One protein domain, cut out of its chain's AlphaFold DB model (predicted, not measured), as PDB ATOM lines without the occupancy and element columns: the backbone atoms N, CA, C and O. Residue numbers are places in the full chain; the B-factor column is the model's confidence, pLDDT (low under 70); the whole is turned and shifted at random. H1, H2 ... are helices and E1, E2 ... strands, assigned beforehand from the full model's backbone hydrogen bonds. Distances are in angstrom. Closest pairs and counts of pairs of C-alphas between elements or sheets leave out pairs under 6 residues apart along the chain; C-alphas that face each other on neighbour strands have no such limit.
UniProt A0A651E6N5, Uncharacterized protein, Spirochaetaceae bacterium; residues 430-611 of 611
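Overview. This is residues 430 to 611 of the 611 residues of an uncharacterized protein of Spirochaetaceae bacterium (UniProt A0A651E6N5). With little regular structure, H3 packs between two antiparallel sheets, E1-E2-E6 and the strongly twisted meander E3-E4-E5, neighbours in chain order; H1 and H2 touch near E3. The mixed-class printed part has 182 residues, 62 in three named helices and six strands, ordered E1-E2-H1-H2-H3-E3-E4-E5-E6. It is compact, radius of gyration of the C-alphas 15.9 A, spanning 50 by 39 by 35 A.

Arrangement. E1, residues 430 to 434, and E2, 458 to 461, form a hairpin across a long link; N 432 and O 459 are 2.9 A apart. H1, residues 493 to 502, touches H2, 513 to 520, about perpendicular at 90 degrees; C-alphas 497 and 514 are closest, 5.4 A. H3, 535 to 543, is on both sheets. Every O i to N i+4 helix pair is within hydrogen-bond range.

Along the chain. E3 is 558 to 564, E4 578 to 585, E5 588 to 595, E6 608 to 610. C-alpha 430 is at (91.716, 141.310, 111.273), C-alpha 610 at (83.929, 136.801, 104.259).

Size, cuts and confidence. Residues 440 to 455 are under pLDDT 70.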
ATOM      1  N   ARG A 430      92.450 140.279 110.525       94.69
ATOM      2  CA  ARG A 430      91.716 141.310 111.273       94.69
ATOM      3  C   ARG A 430      90.345 141.547 110.664       94.69
ATOM      4  O   ARG A 430      90.239 141.710 109.449       94.69
ATOM      5  N   ILE A 431      89.308 141.609 111.495       95.06
ATOM      6  CA  ILE A 431      87.979 142.033 111.049       95.06
ATOM      7  C   ILE A 431      88.052 143.502 110.651       95.06
ATOM      8  O   ILE A 431      88.494 144.328 111.444       95.06
ATOM      9  N   PHE A 432      87.622 143.841 109.441       95.06
ATOM     10  CA  PHE A 432      87.621 145.231 108.972       95.06
ATOM     11  C   PHE A 432      86.229 145.751 108.626       95.06
ATOM     12  O   PHE A 432      86.053 146.956 108.487       95.06
ATOM     13  N   HIS A 433      85.234 144.868 108.535       93.06
ATOM     14  CA  HIS A 433      83.856 145.257 108.275       93.06
ATOM     15  C   HIS A 433      82.867 144.286 108.928       93.06
ATOM     16  O   HIS A 433      83.112 143.078 108.969       93.06
ATOM     17  N   ILE A 434      81.736 144.823 109.396       90.69
ATOM     18  CA  ILE A 434      80.608 144.071 109.956       90.69
ATOM     19  C   ILE A 434      79.362 144.426 109.142       90.69
ATOM     20  O   ILE A 434      78.883 145.562 109.194       90.69
ATOM     21  N   HIS A 435      78.823 143.459 108.403       83.38
ATOM     22  CA  HIS A 435      77.617 143.652 107.605       83.38
ATOM     23  C   HIS A 435      76.434 143.995 108.505       83.38
ATOM     24  O   HIS A 435      76.175 143.281 109.468       83.38
ATOM     25  N   GLY A 436      75.709 145.073 108.209       77.06
ATOM     26  CA  GLY A 436      74.608 145.555 109.052       77.06
ATOM     27  C   GLY A 436      75.059 146.321 110.306       77.06
ATOM     28  O   GLY A 436      74.222 146.915 110.979       77.06
ATOM     29  N   GLY A 437      76.361 146.384 110.600       82.25
ATOM     30  CA  GLY A 437      76.905 147.083 111.763       82.25
ATOM     31  C   GLY A 437      76.698 146.338 113.086       82.25
ATOM     32  O   GLY A 437      76.527 145.123 113.123       82.25
ATOM     33  N   THR A 438      76.736 147.084 114.192       79.25
ATOM     34  CA  THR A 438      76.670 146.553 115.567       79.25
ATOM     35  C   THR A 438      75.265 146.565 116.168       79.25
ATOM     36  O   THR A 438      75.082 146.193 117.326       79.25
ATOM     37  N   ASP A 439      74.274 147.020 115.404       73.44
ATOM     38  CA  ASP A 439      72.913 147.198 115.884       73.44
ATOM     39  C   ASP A 439      72.201 145.839 116.021       73.44
ATOM     40  O   ASP A 439      72.127 145.078 115.053       73.44
ATOM     41  N   PRO A 440      71.635 145.515 117.194       66.56
ATOM     42  CA  PRO A 440      70.929 144.257 117.382       66.56
ATOM     43  C   PRO A 440      69.677 144.101 116.513       66.56
ATOM     44  O   PRO A 440      69.216 142.981 116.311       66.56
ATOM     45  N   ARG A 441      69.154 145.195 115.945       63.44
ATOM     46  CA  ARG A 441      68.029 145.206 114.994       63.44
ATOM     47  C   ARG A 441      68.427 144.786 113.582       63.44
ATOM     48  O   ARG A 441      67.559 144.452 112.781       63.44
ATOM     49  N   THR A 442      69.713 144.870 113.251       61.62
ATOM     50  CA  THR A 442      70.239 144.640 111.898       61.62
ATOM     51  C   THR A 442      70.942 143.292 111.770       61.62
ATOM     52  O   THR A 442      71.598 143.041 110.759       61.62
ATOM     53  N   THR A 443      70.765 142.403 112.755       56.47
ATOM     54  CA  THR A 443      71.106 140.969 112.712       56.47
ATOM     55  C   THR A 443      70.188 140.215 111.744       56.47
ATOM     56  O   THR A 443      69.571 139.199 112.046       56.47
ATOM     57  N   VAL A 444      70.061 140.739 110.532       51.50
ATOM     58  CA  VAL A 444      69.458 140.032 109.417       51.50
ATOM     59  C   VAL A 444      70.637 139.450 108.660       51.50
ATOM     60  O   VAL A 444      71.426 140.201 108.083       51.50
ATOM     61  N   GLY A 445      70.787 138.122 108.662       51.22
ATOM     62  CA  GLY A 445      71.606 137.474 107.640       51.22
ATOM     63  C   GLY A 445      71.136 138.021 106.293       51.22
ATOM     64  O   GLY A 445      69.936 137.972 106.017       51.22
ATOM     65  N   ASN A 446      72.039 138.657 105.542       46.22
ATOM     66  CA  ASN A 446      71.718 139.446 104.352       46.22
ATOM     67  C   ASN A 446      70.589 138.778 103.525       46.22
ATOM     68  O   ASN A 446      70.784 137.657 103.048       46.22
ATOM     69  N   PRO A 447      69.416 139.418 103.330       43.16
ATOM     70  CA  PRO A 447      68.332 138.820 102.553       43.16
ATOM     71  C   PRO A 447      68.614 138.773 101.043       43.16
ATOM     72  O   PRO A 447      67.756 138.338 100.276       43.16
ATOM     73  N   GLN A 448      69.779 139.225 100.575       42.66
ATOM     74  CA  GLN A 448      70.087 139.311  99.155       42.66
ATOM     75  C   GLN A 448      71.056 138.221  98.691       42.66
ATOM     76  O   GLN A 448      72.232 138.458  98.424       42.66
ATOM     77  N   GLY A 449      70.479 137.038  98.470       40.44
ATOM     78  CA  GLY A 449      70.869 136.212  97.336       40.44
ATOM     79  C   GLY A 449      70.650 134.709  97.519       40.44
ATOM     80  O   GLY A 449      71.130 134.085  98.455       40.44
ATOM     81  N   SER A 450      69.920 134.104  96.585       38.56
ATOM     82  CA  SER A 450      69.618 132.670  96.521       38.56
ATOM     83  C   SER A 450      70.774 131.859  95.914       38.56
ATOM     84  O   SER A 450      70.587 131.156  94.919       38.56
ATOM     85  N   GLY A 451      71.978 131.994  96.465       40.22
ATOM     86  CA  GLY A 451      73.160 131.245  96.045       40.22
ATOM     87  C   GLY A 451      74.069 130.926  97.236       40.22
ATOM     88  O   GLY A 451      74.109 131.704  98.193       40.22
ATOM     89  N   PRO A 452      74.791 129.792  97.216       36.25
ATOM     90  CA  PRO A 452      75.782 129.490  98.247       36.25
ATOM     91  C   PRO A 452      76.829 130.622  98.305       36.25
ATOM     92  O   PRO A 452      77.379 131.002  97.273       36.25
ATOM     93  N   GLY A 453      77.038 131.203  99.494       49.72
ATOM     94  CA  GLY A 453      77.948 132.337  99.741       49.72
ATOM     95  C   GLY A 453      77.289 133.718  99.928       49.72
ATOM     96  O   GLY A 453      77.986 134.707 100.101       49.72
ATOM     97  N   MET A 454      75.961 133.857  99.887       49.94
ATOM     98  CA  MET A 454      75.311 135.187  99.922       49.94
ATOM     99  C   MET A 454      74.940 135.707 101.327       49.94
ATOM    100  O   MET A 454      74.566 136.871 101.463       49.94
ATOM    101  N   GLN A 455      75.116 134.899 102.376       68.00
ATOM    102  CA  GLN A 455      74.953 135.309 103.776       68.00
ATOM    103  C   GLN A 455      76.325 135.343 104.451       68.00
ATOM    104  O   GLN A 455      76.939 134.302 104.648       68.00
ATOM    105  N   TRP A 456      76.812 136.541 104.760       78.25
ATOM    106  CA  TRP A 456      78.053 136.773 105.495       78.25
ATOM    107  C   TRP A 456      77.822 137.904 106.499       78.25
ATOM    108  O   TRP A 456      76.998 138.795 106.263       78.25
ATOM    109  N   ARG A 457      78.539 137.870 107.621       82.00
ATOM    110  CA  ARG A 457      78.471 138.876 108.686       82.00
ATOM    111  C   ARG A 457      79.751 139.692 108.775       82.00
ATOM    112  O   ARG A 457      79.679 140.882 109.075       82.00
ATOM    113  N   TYR A 458      80.899 139.098 108.473       88.38
ATOM    114  CA  TYR A 458      82.202 139.740 108.634       88.38
ATOM    115  C   TYR A 458      83.007 139.747 107.346       88.38
ATOM    116  O   TYR A 458      82.952 138.792 106.574       88.38
ATOM    117  N   LEU A 459      83.808 140.798 107.154       92.38
ATOM    118  CA  LEU A 459      84.970 140.746 106.268       92.38
ATOM    119  C   LEU A 459      86.251 140.777 107.096       92.38
ATOM    120  O   LEU A 459      86.401 141.585 108.019       92.38
ATOM    121  N   GLU A 460      87.190 139.914 106.728       93.75
ATOM    122  CA  GLU A 460      88.481 139.759 107.385       93.75
ATOM    123  C   GLU A 460      89.617 139.936 106.382       93.75
ATOM    124  O   GLU A 460      89.579 139.379 105.285       93.75
ATOM    125  N   VAL A 461      90.636 140.704 106.764       94.31
ATOM    126  CA  VAL A 461      91.855 140.905 105.977       94.31
ATOM    127  C   VAL A 461      92.966 139.996 106.482       94.31
ATOM    128  O   VAL A 461      93.197 139.916 107.687       94.31
ATOM    129  N   ALA A 462      93.661 139.320 105.564       92.00
ATOM    130  CA  ALA A 462      94.699 138.352 105.902       92.00
ATOM    131  C   ALA A 462      95.865 138.994 106.668       92.00
ATOM    132  O   ALA A 462      96.244 140.135 106.370       92.00
ATOM    133  N   PRO A 463      96.500 138.241 107.588       88.94
ATOM    134  CA  PRO A 463      97.627 138.730 108.378       88.94
ATOM    135  C   PRO A 463      98.856 139.053 107.522       88.94
ATOM    136  O   PRO A 463      99.736 139.778 107.961       88.94
ATOM    137  N   THR A 464      98.933 138.539 106.295       87.94
ATOM    138  CA  THR A 464     100.015 138.835 105.354       87.94
ATOM    139  C   THR A 464      99.458 139.219 103.991       87.94
ATOM    140  O   THR A 464      98.392 138.762 103.584       87.94
ATOM    141  N   ASP A 465     100.194 140.047 103.258       88.12
ATOM    142  CA  ASP A 465     100.016 140.230 101.821       88.12
ATOM    143  C   ASP A 465     100.966 139.357 101.007       88.12
ATOM    144  O   ASP A 465     102.037 138.936 101.441       88.12
ATOM    145  N   ALA A 466     100.590 139.149  99.751       84.94
ATOM    146  CA  ALA A 466     101.448 138.560  98.744       84.94
ATOM    147  C   ALA A 466     102.312 139.640  98.078       84.94
ATOM    148  O   ALA A 466     101.792 140.534  97.406       84.94
ATOM    149  N   ALA A 467     103.633 139.560  98.251       80.38
ATOM    150  CA  ALA A 467     104.593 140.318  97.448       80.38
ATOM    151  C   ALA A 467     104.920 139.583  96.138       80.38
ATOM    152  O   ALA A 467     104.801 138.363  96.069       80.38
ATOM    153  N   GLY A 468     105.384 140.316  95.122       67.62
ATOM    154  CA  GLY A 468     105.934 139.718  93.901       67.62
ATOM    155  C   GLY A 468     104.899 139.100  92.959       67.62
ATOM    156  O   GLY A 468     105.269 138.306  92.099       67.62
ATOM    157  N   VAL A 469     103.618 139.459  93.094       74.94
ATOM    158  CA  VAL A 469     102.579 138.951  92.196       74.94
ATOM    159  C   VAL A 469     102.611 139.735  90.885       74.94
ATOM    160  O   VAL A 469     102.177 140.888  90.811       74.94
ATOM    161  N   GLY A 470     103.194 139.111  89.860       71.00
ATOM    162  CA  GLY A 470     103.707 139.790  88.671       71.00
ATOM    163  C   GLY A 470     102.652 140.310  87.697       71.00
ATOM    164  O   GLY A 470     102.978 141.150  86.855       71.00
ATOM    165  N   SER A 471     101.405 139.844  87.780       79.88
ATOM    166  CA  SER A 471     100.309 140.271  86.900       79.88
ATOM    167  C   SER A 471      98.944 140.169  87.580       79.88
ATOM    168  O   SER A 471      98.759 139.449  88.561       79.88
ATOM    169  N   TRP A 472      97.962 140.892  87.047       80.12
ATOM    170  CA  TRP A 472      96.590 140.864  87.555       80.12
ATOM    171  C   TRP A 472      95.826 139.600  87.125       80.12
ATOM    172  O   TRP A 472      95.164 138.948  87.930       80.12
ATOM    173  N   ALA A 473      95.970 139.242  85.848       72.00
ATOM    174  CA  ALA A 473      95.412 138.060  85.195       72.00
ATOM    175  C   ALA A 473      96.388 137.592  84.099       72.00
ATOM    176  O   ALA A 473      97.429 138.219  83.893       72.00
ATOM    177  N   THR A 474      96.075 136.511  83.383       66.38
ATOM    178  CA  THR A 474      96.992 135.984  82.362       66.38
ATOM    179  C   THR A 474      97.077 136.909  81.138       66.38
ATOM    180  O   THR A 474      96.110 137.615  80.827       66.38
ATOM    181  N   PRO A 475      98.193 136.891  80.383       57.31
ATOM    182  CA  PRO A 475      98.356 137.725  79.189       57.31
ATOM    183  C   PRO A 475      97.341 137.464  78.061       57.31
ATOM    184  O   PRO A 475      97.159 138.313  77.197       57.31
ATOM    185  N   ASN A 476      96.645 136.322  78.053       58.72
ATOM    186  CA  ASN A 476      95.693 135.981  76.986       58.72
ATOM    187  C   ASN A 476      94.283 136.563  77.216       58.72
ATOM    188  O   ASN A 476      93.435 136.489  76.332       58.72
ATOM    189  N   MET A 477      94.039 137.188  78.373       63.06
ATOM    190  CA  MET A 477      92.771 137.840  78.740       63.06
ATOM    191  C   MET A 477      92.647 139.298  78.262       63.06
ATOM    192  O   MET A 477      91.668 139.977  78.578       63.06
ATOM    193  N   LEU A 478      93.656 139.813  77.553       58.84
ATOM    194  CA  LEU A 478      93.922 141.250  77.426       58.84
ATOM    195  C   LEU A 478      92.971 142.047  76.513       58.84
ATOM    196  O   LEU A 478      93.097 143.269  76.482       58.84
ATOM    197  N   SER A 479      92.021 141.426  75.805       55.44
ATOM    198  CA  SER A 479      91.214 142.151  74.807       55.44
ATOM    199  C   SER A 479      89.712 142.284  75.090       55.44
ATOM    200  O   SER A 479      89.086 143.125  74.454       55.44
ATOM    201  N   THR A 480      89.095 141.501  75.994       55.88
ATOM    202  CA  THR A 480      87.609 141.469  76.098       55.88
ATOM    203  C   THR A 480      87.005 141.179  77.485       55.88
ATOM    204  O   THR A 480      85.792 140.992  77.585       55.88
ATOM    205  N   PHE A 481      87.787 141.141  78.574       65.25
ATOM    206  CA  PHE A 481      87.271 140.738  79.894       65.25
ATOM    207  C   PHE A 481      86.915 141.906  80.832       65.25
ATOM    208  O   PHE A 481      87.768 142.754  81.132       65.25
ATOM    209  N   PHE A 482      85.697 141.857  81.389       68.44
ATOM    210  CA  PHE A 482      85.154 142.817  82.354       68.44
ATOM    211  C   PHE A 482      84.467 142.128  83.536       68.44
ATOM    212  O   PHE A 482      83.722 141.157  83.367       68.44
ATOM    213  N   THR A 483      84.691 142.675  84.726       66.19
ATOM    214  CA  THR A 483      83.941 142.326  85.934       66.19
ATOM    215  C   THR A 483      82.605 143.059  85.952       66.19
ATOM    216  O   THR A 483      82.496 144.192  85.485       66.19
ATOM    217  N   GLN A 484      81.571 142.400  86.466       70.69
ATOM    218  CA  GLN A 484      80.239 142.989  86.583       70.69
ATOM    219  C   GLN A 484      80.202 144.044  87.699       70.69
ATOM    220  O   GLN A 484      80.959 143.963  88.662       70.69
ATOM    221  N   SER A 485      79.298 145.023  87.597       67.12
ATOM    222  CA  SER A 485      79.197 146.132  88.563       67.12
ATOM    223  C   SER A 485      78.850 145.685  89.986       67.12
ATOM    224  O   SER A 485      79.280 146.309  90.949       67.12
ATOM    225  N   ASN A 486      78.115 144.585  90.141       68.69
ATOM    226  CA  ASN A 486      77.820 143.985  91.444       68.69
ATOM    227  C   ASN A 486      79.057 143.360  92.118       68.69
ATOM    228  O   ASN A 486      79.013 143.097  93.318       68.69
ATOM    229  N   HIS A 487      80.158 143.146  91.391       78.38
ATOM    230  CA  HIS A 487      81.412 142.676  91.978       78.38
ATOM    231  C   HIS A 487      82.192 143.799  92.682       78.38
ATOM    232  O   HIS A 487      83.010 143.523  93.556       78.38
ATOM    233  N   ASP A 488      81.900 145.060  92.353       82.56
ATOM    234  CA  ASP A 488      82.504 146.245  92.970       82.56
ATOM    235  C   ASP A 488      81.647 146.739  94.145       82.56
ATOM    236  O   ASP A 488      81.260 147.902  94.233       82.56
ATOM    237  N   THR A 489      81.317 145.816  95.048       85.75
ATOM    238  CA  THR A 489      80.564 146.054  96.286       85.75
ATOM    239  C   THR A 489      81.254 145.346  97.458       85.75
ATOM    240  O   THR A 489      82.115 144.489  97.248       85.75
ATOM    241  N   LEU A 490      80.912 145.698  98.702       87.50
ATOM    242  CA  LEU A 490      81.438 144.997  99.882       87.50
ATOM    243  C   LEU A 490      81.030 143.519  99.853       87.50
ATOM    244  O   LEU A 490      79.852 143.200  99.708       87.50
ATOM    245  N   GLY A 491      82.007 142.619  99.973       85.81
ATOM    246  CA  GLY A 491      81.810 141.177  99.829       85.81
ATOM    247  C   GLY A 491      81.693 140.697  98.375       85.81
ATOM    248  O   GLY A 491      81.523 139.498  98.156       85.81
ATOM    249  N   GLY A 492      81.751 141.591  97.379       84.25
ATOM    250  CA  GLY A 492      81.594 141.275  95.954       84.25
ATOM    251  C   GLY A 492      82.879 140.812  95.257       84.25
ATOM    252  O   GLY A 492      82.807 140.157  94.211       84.25
ATOM    253  N   GLY A 493      84.052 141.089  95.841       88.62
ATOM    254  CA  GLY A 493      85.350 140.785  95.233       88.62
ATOM    255  C   GLY A 493      85.606 139.291  95.012       88.62
ATOM    256  O   GLY A 493      86.367 138.930  94.113       88.62
ATOM    257  N   ILE A 494      84.940 138.413  95.766       86.50
ATOM    258  CA  ILE A 494      85.041 136.956  95.599       86.50
ATOM    259  C   ILE A 494      84.485 136.506  94.247       86.50
ATOM    260  O   ILE A 494      85.156 135.775  93.520       86.50
ATOM    261  N   SER A 495      83.329 137.036  93.841       85.88
ATOM    262  CA  SER A 495      82.718 136.740  92.543       85.88
ATOM    263  C   SER A 495      83.577 137.263  91.392       85.88
ATOM    264  O   SER A 495      83.729 136.582  90.377       85.88
ATOM    265  N   ALA A 496      84.203 138.440  91.547       84.50
ATOM    266  CA  ALA A 496      85.190 138.921  90.576       84.50
ATOM    267  C   ALA A 496      86.427 138.021  90.523       84.50
ATOM    268  O   ALA A 496      86.882 137.688  89.431       84.50
ATOM    269  N   THR A 497      86.949 137.599  91.673       87.12
ATOM    270  CA  THR A 497      88.106 136.698  91.763       87.12
ATOM    271  C   THR A 497      87.827 135.379  91.038       87.12
ATOM    272  O   THR A 497      88.642 134.946  90.222       87.12
ATOM    273  N   ASP A 498      86.647 134.793  91.241       85.12
ATOM    274  CA  ASP A 498      86.220 133.560  90.575       85.12
ATOM    275  C   ASP A 498      86.042 133.732  89.073       85.12
ATOM    276  O   ASP A 498      86.497 132.893  88.292       85.12
ATOM    277  N   GLN A 499      85.445 134.846  88.647       83.19
ATOM    278  CA  GLN A 499      85.292 135.157  87.230       83.19
ATOM    279  C   GLN A 499      86.659 135.336  86.549       83.19
ATOM    280  O   GLN A 499      86.859 134.841  85.438       83.19
ATOM    281  N   ILE A 500      87.610 136.005  87.216       81.38
ATOM    282  CA  ILE A 500      88.989 136.154  86.736       81.38
ATOM    283  C   ILE A 500      89.629 134.772  86.596       81.38
ATOM    284  O   ILE A 500      90.208 134.478  85.556       81.38
ATOM    285  N   ILE A 501      89.526 133.897  87.598       81.19
ATOM    286  CA  ILE A 501      90.145 132.563  87.552       81.19
ATOM    287  C   ILE A 501      89.509 131.681  86.470       81.19
ATOM    288  O   ILE A 501      90.238 131.078  85.683       81.19
ATOM    289  N   GLY A 502      88.178 131.630  86.382       78.81
ATOM    290  CA  GLY A 502      87.464 130.788  85.414       78.81
ATOM    291  C   GLY A 502      87.777 131.146  83.960       78.81
ATOM    292  O   GLY A 502      87.949 130.264  83.113       78.81
ATOM    293  N   ALA A 503      87.946 132.437  83.682       74.31
ATOM    294  CA  ALA A 503      88.316 132.925  82.361       74.31
ATOM    295  C   ALA A 503      89.792 132.645  81.981       74.31
ATOM    296  O   ALA A 503      90.163 132.788  80.820       74.31
ATOM    297  N   ASN A 504      90.625 132.186  82.924       68.62
ATOM    298  CA  ASN A 504      92.051 131.889  82.736       68.62
ATOM    299  C   ASN A 504      92.379 130.384  82.602       68.62
ATOM    300  O   ASN A 504      93.547 129.996  82.695       68.62
ATOM    301  N   SER A 505      91.379 129.524  82.376       56.75
ATOM    302  CA  SER A 505      91.532 128.062  82.300       56.75
ATOM    303  C   SER A 505      92.451 127.613  81.142       56.75
ATOM    304  O   SER A 505      92.015 127.452  80.008       56.75
ATOM    305  N   GLY A 506      93.750 127.405  81.418       55.19
ATOM    306  CA  GLY A 506      94.708 126.825  80.454       55.19
ATOM    307  C   GLY A 506      96.130 127.406  80.412       55.19
ATOM    308  O   GLY A 506      96.893 127.058  79.514       55.19
ATOM    309  N   SER A 507      96.519 128.282  81.339       55.69
ATOM    310  CA  SER A 507      97.867 128.886  81.412       55.69
ATOM    311  C   SER A 507      98.599 128.465  82.697       55.69
ATOM    312  O   SER A 507      97.978 127.884  83.578       55.69
ATOM    313  N   SER A 508      99.914 128.695  82.819       58.25
ATOM    314  CA  SER A 508     100.632 128.478  84.092       58.25
ATOM    315  C   SER A 508     100.083 129.457  85.130       58.25
ATOM    316  O   SER A 508     100.413 130.640  85.099       58.25
ATOM    317  N   LEU A 509      99.174 128.990  85.988       61.16
ATOM    318  CA  LEU A 509      98.318 129.872  86.784       61.16
ATOM    319  C   LEU A 509      99.032 130.528  87.982       61.16
ATOM    320  O   LEU A 509      98.453 131.367  88.661       61.16
ATOM    321  N   THR A 510     100.292 130.181  88.241       61.38
ATOM    322  CA  THR A 510     100.982 130.441  89.515       61.38
ATOM    323  C   THR A 510     101.323 131.907  89.802       61.38
ATOM    324  O   THR A 510     101.582 132.233  90.958       61.38
ATOM    325  N   ASP A 511     101.279 132.798  88.804       65.06
ATOM    326  CA  ASP A 511     101.954 134.107  88.898       65.06
ATOM    327  C   ASP A 511     101.010 135.332  88.877       65.06
ATOM    328  O   ASP A 511     101.486 136.472  88.829       65.06
ATOM    329  N   TYR A 512      99.680 135.145  88.922       79.25
ATOM    330  CA  TYR A 512      98.715 136.260  88.909       79.25
ATOM    331  C   TYR A 512      97.857 136.383  90.177       79.25
ATOM    332  O   TYR A 512      97.532 135.399  90.836       79.25
ATOM    333  N   ALA A 513      97.473 137.623  90.507       85.62
ATOM    334  CA  ALA A 513      96.955 138.029  91.818       85.62
ATOM    335  C   ALA A 513      95.757 137.210  92.305       85.62
ATOM    336  O   ALA A 513      95.791 136.680  93.413       85.62
ATOM    337  N   ALA A 514      94.725 137.063  91.473       86.38
ATOM    338  CA  ALA A 514      93.514 136.337  91.844       86.38
ATOM    339  C   ALA A 514      93.784 134.852  92.157       86.38
ATOM    340  O   ALA A 514      93.332 134.349  93.184       86.38
ATOM    341  N   TYR A 515      94.554 134.159  91.311       83.44
ATOM    342  CA  TYR A 515      94.865 132.742  91.517       83.44
ATOM    343  C   TYR A 515      95.869 132.523  92.639       83.44
ATOM    344  O   TYR A 515      95.691 131.596  93.424       83.44
ATOM    345  N   TYR A 516      96.889 133.378  92.751       84.56
ATOM    346  CA  TYR A 516      97.845 133.303  93.850       84.56
ATOM    347  C   TYR A 516      97.123 133.393  95.192       84.56
ATOM    348  O   TYR A 516      97.337 132.545  96.055       84.56
ATOM    349  N   VAL A 517      96.241 134.389  95.354       88.38
ATOM    350  CA  VAL A 517      95.466 134.555  96.585       88.38
ATOM    351  C   VAL A 517      94.637 133.303  96.864       88.38
ATOM    352  O   VAL A 517      94.811 132.705  97.922       88.38
ATOM    353  N   LYS A 518      93.831 132.859  95.892       85.00
ATOM    354  CA  LYS A 518      92.896 131.745  96.080       85.00
ATOM    355  C   LYS A 518      93.559 130.376  96.304       85.00
ATOM    356  O   LYS A 518      92.930 129.498  96.871       85.00
ATOM    357  N   ASN A 519      94.801 130.161  95.861       81.12
ATOM    358  CA  ASN A 519      95.484 128.865  96.035       81.12
ATOM    359  C   ASN A 519      96.557 128.859  97.129       81.12
ATOM    360  O   ASN A 519      96.965 127.785  97.562       81.12
ATOM    361  N   THR A 520      97.050 130.027  97.550       81.62
ATOM    362  CA  THR A 520      98.097 130.121  98.585       81.62
ATOM    363  C   THR A 520      97.504 130.347  99.966       81.62
ATOM    364  O   THR A 520      98.028 129.846 100.958       81.62
ATOM    365  N   TYR A 521      96.421 131.118 100.040       81.38
ATOM    366  CA  TYR A 521      95.728 131.393 101.285       81.38
ATOM    367  C   TYR A 521      94.537 130.453 101.366       81.38
ATOM    368  O   TYR A 521      93.583 130.617 100.620       81.38
ATOM    369  N   THR A 522      94.613 129.470 102.257       72.50
ATOM    370  CA  THR A 522      93.543 128.491 102.467       72.50
ATOM    371  C   THR A 522      92.831 128.768 103.783       72.50
ATOM    372  O   THR A 522      93.481 128.866 104.828       72.50
ATOM    373  N   SER A 523      91.507 128.855 103.755       66.62
ATOM    374  CA  SER A 523      90.677 128.833 104.964       66.62
ATOM    375  C   SER A 523      90.379 127.393 105.428       66.62
ATOM    376  O   SER A 523      90.373 126.466 104.615       66.62
ATOM    377  N   PRO A 524      90.073 127.171 106.723       64.19
ATOM    378  CA  PRO A 524      89.337 125.977 107.142       64.19
ATOM    379  C   PRO A 524      88.041 125.826 106.326       64.19
ATOM    380  O   PRO A 524      87.434 126.827 105.950       64.19
ATOM    381  N   SER A 525      87.595 124.592 106.076       58.69
ATOM    382  CA  SER A 525      86.502 124.276 105.132       58.69
ATOM    383  C   SER A 525      85.123 124.856 105.477       58.69
ATOM    384  O   SER A 525      84.199 124.734 104.681       58.69
ATOM    385  N   GLU A 526      84.958 125.418 106.672       62.69
ATOM    386  CA  GLU A 526      83.716 126.032 107.160       62.69
ATOM    387  C   GLU A 526      83.575 127.523 106.791       62.69
ATOM    388  O   GLU A 526      82.557 128.132 107.103       62.69
ATOM    389  N   PHE A 527      84.570 128.101 106.112       65.56
ATOM    390  CA  PHE A 527      84.599 129.508 105.700       65.56
ATOM    391  C   PHE A 527      84.716 129.653 104.183       65.56
ATOM    392  O   PHE A 527      85.283 128.779 103.523       65.56
ATOM    393  N   ASP A 528      84.276 130.797 103.641       64.88
ATOM    394  CA  ASP A 528      84.676 131.167 102.283       64.88
ATOM    395  C   ASP A 528      86.210 131.296 102.224       64.88
ATOM    396  O   ASP A 528      86.884 131.753 103.163       64.88
ATOM    397  N   ASP A 529      86.772 130.854 101.103       73.94
ATOM    398  CA  ASP A 529      88.211 130.909 100.890       73.94
ATOM    399  C   ASP A 529      88.678 132.340 100.594       73.94
ATOM    400  O   ASP A 529      87.896 133.218 100.213       73.94
ATOM    401  N   TRP A 530      89.970 132.586 100.774       90.44
ATOM    402  CA  TRP A 530      90.543 133.911 100.568       90.44
ATOM    403  C   TRP A 530      90.467 134.345  99.099       90.44
ATOM    404  O   TRP A 530      90.714 133.569  98.173       90.44
ATOM    405  N   TYR A 531      90.170 135.623  98.871       91.31
ATOM    406  CA  TYR A 531      89.999 136.195  97.540       91.31
ATOM    407  C   TYR A 531      90.677 137.558  97.384       91.31
ATOM    408  O   TYR A 531      91.079 138.211  98.353       91.31
ATOM    409  N   LEU A 532      90.843 137.979  96.127       92.50
ATOM    410  CA  LEU A 532      91.408 139.279  95.792       92.50
ATOM    411  C   LEU A 532      90.324 140.360  95.986       92.50
ATOM    412  O   LEU A 532      89.304 140.325  95.287       92.50
ATOM    413  N   PRO A 533      90.512 141.325  96.899       93.81
ATOM    414  CA  PRO A 533      89.498 142.327  97.213       93.81
ATOM    415  C   PRO A 533      89.196 143.224  96.016       93.81
ATOM    416  O   PRO A 533      90.082 143.572  95.235       93.81
ATOM    417  N   SER A 534      87.948 143.656  95.902       92.12
ATOM    418  CA  SER A 534      87.545 144.749  95.019       92.12
ATOM    419  C   SER A 534      88.159 146.079  95.474       92.12
ATOM    420  O   SER A 534      88.693 146.222  96.578       92.12
ATOM    421  N   VAL A 535      88.062 147.103  94.626       91.06
ATOM    422  CA  VAL A 535      88.465 148.469  94.984       91.06
ATOM    423  C   VAL A 535      87.663 149.000  96.178       91.06
ATOM    424  O   VAL A 535      88.203 149.748  96.988       91.06
ATOM    425  N   VAL A 536      86.395 148.597  96.309       92.19
ATOM    426  CA  VAL A 536      85.524 148.996  97.422       92.19
ATOM    427  C   VAL A 536      86.001 148.369  98.728       92.19
ATOM    428  O   VAL A 536      86.135 149.072  99.722       92.19
ATOM    429  N   GLU A 537      86.344 147.084  98.720       93.88
ATOM    430  CA  GLU A 537      86.824 146.394  99.921       93.88
ATOM    431  C   GLU A 537      88.226 146.859 100.341       93.88
ATOM    432  O   GLU A 537      88.481 147.035 101.527       93.88
ATOM    433  N   LEU A 538      89.129 147.146  99.394       93.31
ATOM    434  CA  LEU A 538      90.437 147.739  99.717       93.31
ATOM    435  C   LEU A 538      90.311 149.123 100.363       93.31
ATOM    436  O   LEU A 538      91.103 149.463 101.241       93.31
ATOM    437  N   LYS A 539      89.333 149.924  99.928       92.88
ATOM    438  CA  LYS A 539      89.024 151.201 100.576       92.88
ATOM    439  C   LYS A 539      88.471 150.988 101.980       92.88
ATOM    440  O   LYS A 539      88.926 151.661 102.889       92.88
ATOM    441  N   GLU A 540      87.589 150.016 102.176       94.38
ATOM    442  CA  GLU A 540      87.041 149.704 103.500       94.38
ATOM    443  C   GLU A 540      88.131 149.287 104.505       94.38
ATOM    444  O   GLU A 540      88.108 149.696 105.664       94.38
ATOM    445  N   ILE A 541      89.160 148.546 104.074       93.19
ATOM    446  CA  ILE A 541      90.328 148.247 104.929       93.19
ATOM    447  C   ILE A 541      91.059 149.536 105.348       93.19
ATOM    448  O   ILE A 541      91.553 149.641 106.473       93.19
ATOM    449  N   ALA A 542      91.142 150.520 104.451       88.56
ATOM    450  CA  ALA A 542      91.746 151.816 104.744       88.56
ATOM    451  C   ALA A 542      90.875 152.643 105.707       88.56
ATOM    452  O   ALA A 542      91.369 153.138 106.721       88.56
ATOM    453  N   ASP A 543      89.582 152.739 105.404       90.75
ATOM    454  CA  ASP A 543      88.607 153.566 106.114       90.75
ATOM    455  C   ASP A 543      88.314 153.021 107.526       90.75
ATOM    456  O   ASP A 543      88.142 153.796 108.465       90.75
ATOM    457  N   SER A 544      88.362 151.697 107.717       92.19
ATOM    458  CA  SER A 544      88.253 151.047 109.035       92.19
ATOM    459  C   SER A 544      89.466 151.276 109.949       92.19
ATOM    460  O   SER A 544      89.405 150.976 111.140       92.19
ATOM    461  N   GLY A 545      90.591 151.766 109.415       90.50
ATOM    462  CA  GLY A 545      91.832 151.978 110.169       90.50
ATOM    463  C   GLY A 545      92.637 150.705 110.460       90.50
ATOM    464  O   GLY A 545      93.763 150.794 110.955       90.50
ATOM    465  N   VAL A 546      92.125 149.524 110.096       91.56
ATOM    466  CA  VAL A 546      92.767 148.224 110.365       91.56
ATOM    467  C   VAL A 546      94.146 148.107 109.713       91.56
ATOM    468  O   VAL A 546      95.026 147.422 110.232       91.56
ATOM    469  N   TRP A 547      94.392 148.840 108.626       87.81
ATOM    470  CA  TRP A 547      95.699 148.924 107.967       87.81
ATOM    471  C   TRP A 547      96.850 149.395 108.873       87.81
ATOM    472  O   TRP A 547      98.011 149.170 108.526       87.81
ATOM    473  N   GLN A 548      96.551 150.060 109.996       87.06
ATOM    474  CA  GLN A 548      97.544 150.520 110.974       87.06
ATOM    475  C   GLN A 548      97.981 149.415 111.939       87.06
ATOM    476  O   GLN A 548      98.981 149.585 112.639       87.06
ATOM    477  N   HIS A 549      97.266 148.285 111.988       87.81
ATOM    478  CA  HIS A 549      97.691 147.169 112.823       87.81
ATOM    479  C   HIS A 549      99.074 146.669 112.377       87.81
ATOM    480  O   HIS A 549      99.286 146.490 111.173       87.81
ATOM    481  N   PRO A 550      99.992 146.379 113.324       84.00
ATOM    482  CA  PRO A 550     101.366 145.963 113.023       84.00
ATOM    483  C   PRO A 550     101.485 144.752 112.089       84.00
ATOM    484  O   PRO A 550     102.473 144.621 111.377       84.00
ATOM    485  N   GLU A 551     100.482 143.874 112.096       82.19
ATOM    486  CA  GLU A 551     100.427 142.673 111.257       82.19
ATOM    487  C   GLU A 551      99.936 142.982 109.834       82.19
ATOM    488  O   GLU A 551     100.396 142.374 108.877       82.19
ATOM    489  N   ILE A 552      99.040 143.959 109.662       85.62
ATOM    490  CA  ILE A 552      98.422 144.246 108.360       85.62
ATOM    491  C   ILE A 552      99.255 145.236 107.545       85.62
ATOM    492  O   ILE A 552      99.368 145.049 106.335       85.62
ATOM    493  N   LEU A 553      99.822 146.263 108.196       79.50
ATOM    494  CA  LEU A 553     100.644 147.355 107.644       79.50
ATOM    495  C   LEU A 553     100.623 147.476 106.114       79.50
ATOM    496  O   LEU A 553     101.450 146.896 105.407       79.50
ATOM    497  N   MET A 554      99.700 148.289 105.594       81.75
ATOM    498  CA  MET A 554      99.626 148.505 104.147       81.75
ATOM    499  C   MET A 554     100.647 149.529 103.625       81.75
ATOM    500  O   MET A 554     101.101 149.397 102.487       81.75
ATOM    501  N   GLY A 555     101.051 150.505 104.449       78.00
ATOM    502  CA  GLY A 555     102.043 151.531 104.096       78.00
ATOM    503  C   GLY A 555     101.700 152.302 102.814       78.00
ATOM    504  O   GLY A 555     100.537 152.433 102.453       78.00
ATOM    505  N   THR A 556     102.714 152.787 102.087       79.75
ATOM    506  CA  THR A 556     102.553 153.441 100.768       79.75
ATOM    507  C   THR A 556     102.539 152.444  99.603       79.75
ATOM    508  O   THR A 556     102.769 152.823  98.454       79.75
ATOM    509  N   LEU A 557     102.366 151.152  99.894       86.38
ATOM    510  CA  LEU A 557     102.392 150.099  98.887       86.38
ATOM    511  C   LEU A 557     101.119 150.152  98.042       86.38
ATOM    512  O   LEU A 557     100.071 150.626  98.484       86.38
ATOM    513  N   GLN A 558     101.227 149.658  96.814       88.50
ATOM    514  CA  GLN A 558     100.124 149.623  95.866       88.50
ATOM    515  C   GLN A 558      99.584 148.193  95.776       88.50
ATOM    516  O   GLN A 558     100.353 147.238  95.637       88.50
ATOM    517  N   TYR A 559      98.265 148.045  95.850       91.12
ATOM    518  CA  TYR A 559      97.587 146.756  95.911       91.12
ATOM    519  C   TYR A 559      96.724 146.515  94.682       91.12
ATOM    520  O   TYR A 559      95.978 147.399  94.248       91.12
ATOM    521  N   TRP A 560      96.811 145.302  94.143       91.31
ATOM    522  CA  TRP A 560      95.893 144.800  93.130       91.31
ATOM    523  C   TRP A 560      94.474 144.727  93.695       91.31
ATOM    524  O   TRP A 560      94.287 144.196  94.790       91.31
ATOM    525  N   SER A 561      93.486 145.201  92.935       91.19
ATOM    526  CA  SER A 561      92.078 144.906  93.200       91.19
ATOM    527  C   SER A 561      91.537 143.903  92.187       91.19
ATOM    528  O   SER A 561      92.098 143.758  91.107       91.19
ATOM    529  N   SER A 562      90.435 143.225  92.486       89.19
ATOM    530  CA  SER A 562      89.692 142.414  91.513       89.19
ATOM    531  C   SER A 562      88.791 143.249  90.591       89.19
ATOM    532  O   SER A 562      88.204 142.707  89.658       89.19
ATOM    533  N   SER A 563      88.730 144.570  90.788       86.56
ATOM    534  CA  SER A 563      87.900 145.496  90.008       86.56
ATOM    535  C   SER A 563      88.549 145.867  88.676       86.56
ATOM    536  O   SER A 563      89.616 146.491  88.627       86.56
ATOM    537  N   SER A 564      87.880 145.542  87.573       77.12
ATOM    538  CA  SER A 564      88.338 145.926  86.235       77.12
ATOM    539  C   SER A 564      88.012 147.390  85.898       77.12
ATOM    540  O   SER A 564      86.996 147.932  86.323       77.12
ATOM    541  N   TYR A 565      88.879 148.052  85.124       69.38
ATOM    542  CA  TYR A 565      88.639 149.418  84.644       69.38
ATOM    543  C   TYR A 565      87.798 149.398  83.361       69.38
ATOM    544  O   TYR A 565      88.205 148.771  82.382       69.38
ATOM    545  N   VAL A 566      86.669 150.117  83.342       62.88
ATOM    546  CA  VAL A 566      85.856 150.344  82.135       62.88
ATOM    547  C   VAL A 566      85.826 151.840  81.842       62.88
ATOM    548  O   VAL A 566      85.316 152.616  82.646       62.88
ATOM    549  N   ASN A 567      86.357 152.264  80.694       52.19
ATOM    550  CA  ASN A 567      86.232 153.646  80.235       52.19
ATOM    551  C   ASN A 567      85.535 153.687  78.880       52.19
ATOM    552  O   ASN A 567      86.080 153.230  77.883       52.19
ATOM    553  N   THR A 568      84.334 154.259  78.852       50.25
ATOM    554  CA  THR A 568      83.473 154.373  77.667       50.25
ATOM    555  C   THR A 568      83.958 155.397  76.631       50.25
ATOM    556  O   THR A 568      83.291 155.584  75.618       50.25
ATOM    557  N   SER A 569      85.092 156.070  76.868       41.97
ATOM    558  CA  SER A 569      85.584 157.200  76.060       41.97
ATOM    559  C   SER A 569      86.911 156.939  75.330       41.97
ATOM    560  O   SER A 569      87.429 157.849  74.687       41.97
ATOM    561  N   TYR A 570      87.485 155.736  75.436       44.53
ATOM    562  CA  TYR A 570      88.765 155.379  74.806       44.53
ATOM    563  C   TYR A 570      88.577 154.356  73.677       44.53
ATOM    564  O   TYR A 570      87.551 153.681  73.606       44.53
ATOM    565  N   SER A 571      89.554 154.261  72.767       42.56
ATOM    566  CA  SER A 571      89.538 153.275  71.681       42.56
ATOM    567  C   SER A 571      89.505 151.848  72.245       42.56
ATOM    568  O   SER A 571      89.976 151.583  73.352       42.56
ATOM    569  N   SER A 572      88.969 150.898  71.477       47.44
ATOM    570  CA  SER A 572      88.838 149.481  71.855       47.44
ATOM    571  C   SER A 572      90.148 148.795  72.286       47.44
ATOM    572  O   SER A 572      90.092 147.721  72.875       47.44
ATOM    573  N   GLU A 573      91.311 149.398  72.018       46.47
ATOM    574  CA  GLU A 573      92.634 148.921  72.455       46.47
ATOM    575  C   GLU A 573      92.951 149.271  73.926       46.47
ATOM    576  O   GLU A 573      93.641 148.511  74.605       46.47
ATOM    577  N   ASP A 574      92.396 150.361  74.463       47.62
ATOM    578  CA  ASP A 574      92.556 150.781  75.867       47.62
ATOM    579  C   ASP A 574      91.444 150.231  76.779       47.62
ATOM    580  O   ASP A 574      91.602 150.148  78.002       47.62
ATOM    581  N   MET A 575      90.319 149.811  76.191       46.97
ATOM    582  CA  MET A 575      89.135 149.347  76.918       46.97
ATOM    583  C   MET A 575      89.288 147.967  77.584       46.97
ATOM    584  O   MET A 575      88.319 147.481  78.137       46.97
ATOM    585  N   GLY A 576      90.459 147.327  77.607       56.16
ATOM    586  CA  GLY A 576      90.623 145.978  78.186       56.16
ATOM    587  C   GLY A 576      91.920 145.737  78.955       56.16
ATOM    588  O   GLY A 576      92.117 144.651  79.500       56.16
ATOM    589  N   THR A 577      92.806 146.732  79.035       66.12
ATOM    590  CA  THR A 577      94.210 146.516  79.420       66.12
ATOM    591  C   THR A 577      94.561 147.019  80.813       66.12
ATOM    592  O   THR A 577      95.638 146.689  81.311       66.12
ATOM    593  N   ARG A 578      93.668 147.771  81.476       75.94
ATOM    594  CA  ARG A 578      93.903 148.353  82.810       75.94
ATOM    595  C   ARG A 578      93.032 147.739  83.903       75.94
ATOM    596  O   ARG A 578      91.948 147.210  83.647       75.94
ATOM    597  N   VAL A 579      93.523 147.828  85.131       81.69
ATOM    598  CA  VAL A 579      92.838 147.432  86.367       81.69
ATOM    599  C   VAL A 579      92.994 148.534  87.409       81.69
ATOM    600  O   VAL A 579      93.977 149.282  87.377       81.69
ATOM    601  N   PHE A 580      92.022 148.642  88.312       87.69
ATOM    602  CA  PHE A 580      92.148 149.485  89.488       87.69
ATOM    603  C   PHE A 580      93.176 148.933  90.481       87.69
ATOM    604  O   PHE A 580      93.396 147.733  90.626       87.69
ATOM    605  N   THR A 581      93.810 149.851  91.191       89.38
ATOM    606  CA  THR A 581      94.720 149.549  92.297       89.38
ATOM    607  C   THR A 581      94.454 150.520  93.429       89.38
ATOM    608  O   THR A 581      94.079 151.662  93.160       89.38
ATOM    609  N   VAL A 582      94.721 150.115  94.666       91.31
ATOM    610  CA  VAL A 582      94.608 151.004  95.830       91.31
ATOM    611  C   VAL A 582      95.959 151.126  96.518       91.31
ATOM    612  O   VAL A 582      96.629 150.125  96.753       91.31
ATOM    613  N   SER A 583      96.364 152.348  96.838       90.00
ATOM    614  CA  SER A 583      97.495 152.649  97.724       90.00
ATOM    615  C   SER A 583      97.034 153.567  98.850       90.00
ATOM    616  O   SER A 583      95.984 154.194  98.726       90.00
ATOM    617  N   LEU A 584      97.817 153.710  99.919       87.44
ATOM    618  CA  LEU A 584      97.551 154.727 100.937       87.44
ATOM    619  C   LEU A 584      98.487 155.922 100.761       87.44
ATOM    620  O   LEU A 584      99.709 155.765 100.713       87.44
ATOM    621  N   THR A 585      97.913 157.122 100.736       87.25
ATOM    622  CA  THR A 585      98.654 158.388 100.757       87.25
ATOM    623  C   THR A 585      98.215 159.179 101.978       87.25
ATOM    624  O   THR A 585      97.052 159.565 102.094       87.25
ATOM    625  N   SER A 586      99.140 159.396 102.918       83.44
ATOM    626  CA  SER A 586      98.849 160.052 104.204       83.44
ATOM    627  C   SER A 586      97.655 159.424 104.942       83.44
ATOM    628  O   SER A 586      96.818 160.133 105.493       83.44
ATOM    629  N   GLY A 587      97.548 158.092 104.895       77.56
ATOM    630  CA  GLY A 587      96.472 157.325 105.530       77.56
ATOM    631  C   GLY A 587      95.144 157.283 104.768       77.56
ATOM    632  O   GLY A 587      94.247 156.574 105.203       77.56
ATOM    633  N   ASN A 588      95.017 157.977 103.632       85.75
ATOM    634  CA  ASN A 588      93.807 157.948 102.808       85.75
ATOM    635  C   ASN A 588      93.970 156.985 101.625       85.75
ATOM    636  O   ASN A 588      95.031 157.002 100.984       85.75
ATOM    637  N   PRO A 589      92.942 156.190 101.280       89.44
ATOM    638  CA  PRO A 589      92.994 155.338 100.104       89.44
ATOM    639  C   PRO A 589      92.981 156.176  98.820       89.44
ATOM    640  O   PRO A 589      92.089 156.988  98.580       89.44
ATOM    641  N   VAL A 590      93.968 155.943  97.960       91.00
ATOM    642  CA  VAL A 590      94.083 156.535  96.628       91.00
ATOM    643  C   VAL A 590      93.866 155.443  95.592       91.00
ATOM    644  O   VAL A 590      94.592 154.448  95.555       91.00
ATOM    645  N   VAL A 591      92.862 155.642  94.739       90.25
ATOM    646  CA  VAL A 591      92.561 154.739  93.626       90.25
ATOM    647  C   VAL A 591      93.385 155.156  92.410       90.25
ATOM    648  O   VAL A 591      93.265 156.274  91.913       90.25
ATOM    649  N   GLY A 592      94.210 154.238  91.924       88.25
ATOM    650  CA  GLY A 592      94.968 154.367  90.682       88.25
ATOM    651  C   GLY A 592      94.533 153.337  89.645       88.25
ATOM    652  O   GLY A 592      93.690 152.479  89.913       88.25
ATOM    653  N   THR A 593      95.138 153.394  88.458       85.06
ATOM    654  CA  THR A 593      95.009 152.326  87.458       85.06
ATOM    655  C   THR A 593      96.368 151.953  86.884       85.06
ATOM    656  O   THR A 593      97.196 152.826  86.617       85.06
ATOM    657  N   THR A 594      96.576 150.667  86.621       82.75
ATOM    658  CA  THR A 594      97.802 150.145  85.998       82.75
ATOM    659  C   THR A 594      97.474 149.114  84.919       82.75
ATOM    660  O   THR A 594      96.334 148.656  84.831       82.75
ATOM    661  N   LEU A 595      98.453 148.768  84.083       79.44
ATOM    662  CA  LEU A 595      98.313 147.737  83.054       79.44
ATOM    663  C   LEU A 595      98.243 146.339  83.693       79.44
ATOM    664  O   LEU A 595      99.009 146.019  84.598       79.44
ATOM    665  N   ARG A 596      97.345 145.488  83.187       74.44
ATOM    666  CA  ARG A 596      97.058 144.141  83.718       74.44
ATOM    667  C   ARG A 596      98.241 143.167  83.611       74.44
ATOM    668  O   ARG A 596      98.343 142.271  84.446       74.44
ATOM    669  N   GLY A 597      99.090 143.329  82.587       67.19
ATOM    670  CA  GLY A 597     100.123 142.357  82.189       67.19
ATOM    671  C   GLY A 597     101.580 142.834  82.251       67.19
ATOM    672  O   GLY A 597     102.461 142.108  81.802       67.19
ATOM    673  N   THR A 598     101.873 144.036  82.760       61.34
ATOM    674  CA  THR A 598     103.268 144.490  82.930       61.34
ATOM    675  C   THR A 598     103.751 144.309  84.362       61.34
ATOM    676  O   THR A 598     103.070 144.730  85.294       61.34
ATOM    677  N   GLY A 599     104.954 143.731  84.481       56.72
ATOM    678  CA  GLY A 599     105.685 143.357  85.696       56.72
ATOM    679  C   GLY A 599     105.384 144.187  86.941       56.72
ATOM    680  O   GLY A 599     106.020 145.209  87.195       56.72
ATOM    681  N   GLY A 600     104.459 143.669  87.748       52.22
ATOM    682  CA  GLY A 600     104.062 144.178  89.059       52.22
ATOM    683  C   GLY A 600     105.095 143.929  90.157       52.22
ATOM    684  O   GLY A 600     104.726 143.509  91.246       52.22
ATOM    685  N   GLY A 601     106.382 144.191  89.907       56.59
ATOM    686  CA  GLY A 601     107.441 143.980  90.906       56.59
ATOM    687  C   GLY A 601     107.232 144.763  92.214       56.59
ATOM    688  O   GLY A 601     107.787 144.392  93.243       56.59
ATOM    689  N   SER A 602     106.406 145.815  92.185       71.38
ATOM    690  CA  SER A 602     106.039 146.649  93.336       71.38
ATOM    691  C   SER A 602     104.589 146.487  93.813       71.38
ATOM    692  O   SER A 602     104.248 147.016  94.872       71.38
ATOM    693  N   LEU A 603     103.731 145.789  93.058       84.94
ATOM    694  CA  LEU A 603     102.315 145.612  93.394       84.94
ATOM    695  C   LEU A 603     102.121 144.361  94.251       84.94
ATOM    696  O   LEU A 603     102.740 143.321  94.022       84.94
ATOM    697  N   ARG A 604     101.244 144.463  95.246       89.00
ATOM    698  CA  ARG A 604     100.958 143.382  96.198       89.00
ATOM    699  C   ARG A 604      99.502 142.954  96.107       89.00
ATOM    700  O   ARG A 604      98.653 143.718  95.661       89.00
ATOM    701  N   ALA A 605      99.189 141.738  96.533       89.75
ATOM    702  CA  ALA A 605      97.803 141.328  96.748       89.75
ATOM    703  C   ALA A 605      97.530 141.273  98.250       89.75
ATOM    704  O   ALA A 605      98.334 140.713  98.993       89.75
ATOM    705  N   ARG A 606      96.414 141.855  98.695       92.38
ATOM    706  CA  ARG A 606      95.972 141.826 100.093       92.38
ATOM    707  C   ARG A 606      94.743 140.925 100.193       92.38
ATOM    708  O   ARG A 606      93.655 141.417  99.929       92.38
ATOM    709  N   PRO A 607      94.898 139.627 100.491       93.12
ATOM    710  CA  PRO A 607      93.763 138.720 100.564       93.12
ATOM    711  C   PRO A 607      92.748 139.178 101.601       93.12
ATOM    712  O   PRO A 607      93.121 139.628 102.690       93.12
ATOM    713  N   ILE A 608      91.476 138.994 101.278       93.69
ATOM    714  CA  ILE A 608      90.385 139.099 102.240       93.69
ATOM    715  C   ILE A 608      89.482 137.879 102.137       93.69
ATOM    716  O   ILE A 608      89.551 137.129 101.166       93.69
ATOM    717  N   ARG A 609      88.628 137.689 103.132       89.56
ATOM    718  CA  ARG A 609      87.564 136.691 103.109       89.56
ATOM    719  C   ARG A 609      86.312 137.235 103.777       89.56
ATOM    720  O   ARG A 609      86.370 138.251 104.472       89.56
ATOM    721  N   ARG A 610      85.204 136.525 103.595       87.06
ATOM    722  CA  ARG A 610      83.929 136.801 104.259       87.06
ATOM    723  C   ARG A 610      83.423 135.552 104.972       87.06
ATOM    724  O   ARG A 610      83.757 134.450 104.543       87.06
ATOM    725  N   PHE A 611      82.663 135.713 106.047       80.75
ATOM    726  CA  PHE A 611      82.024 134.598 106.751       80.75
ATOM    727  C   PHE A 611      80.838 135.047 107.592       80.75
ATOM    728  O   PHE A 611      80.754 136.261 107.909       80.75
TER     729      PHE A 611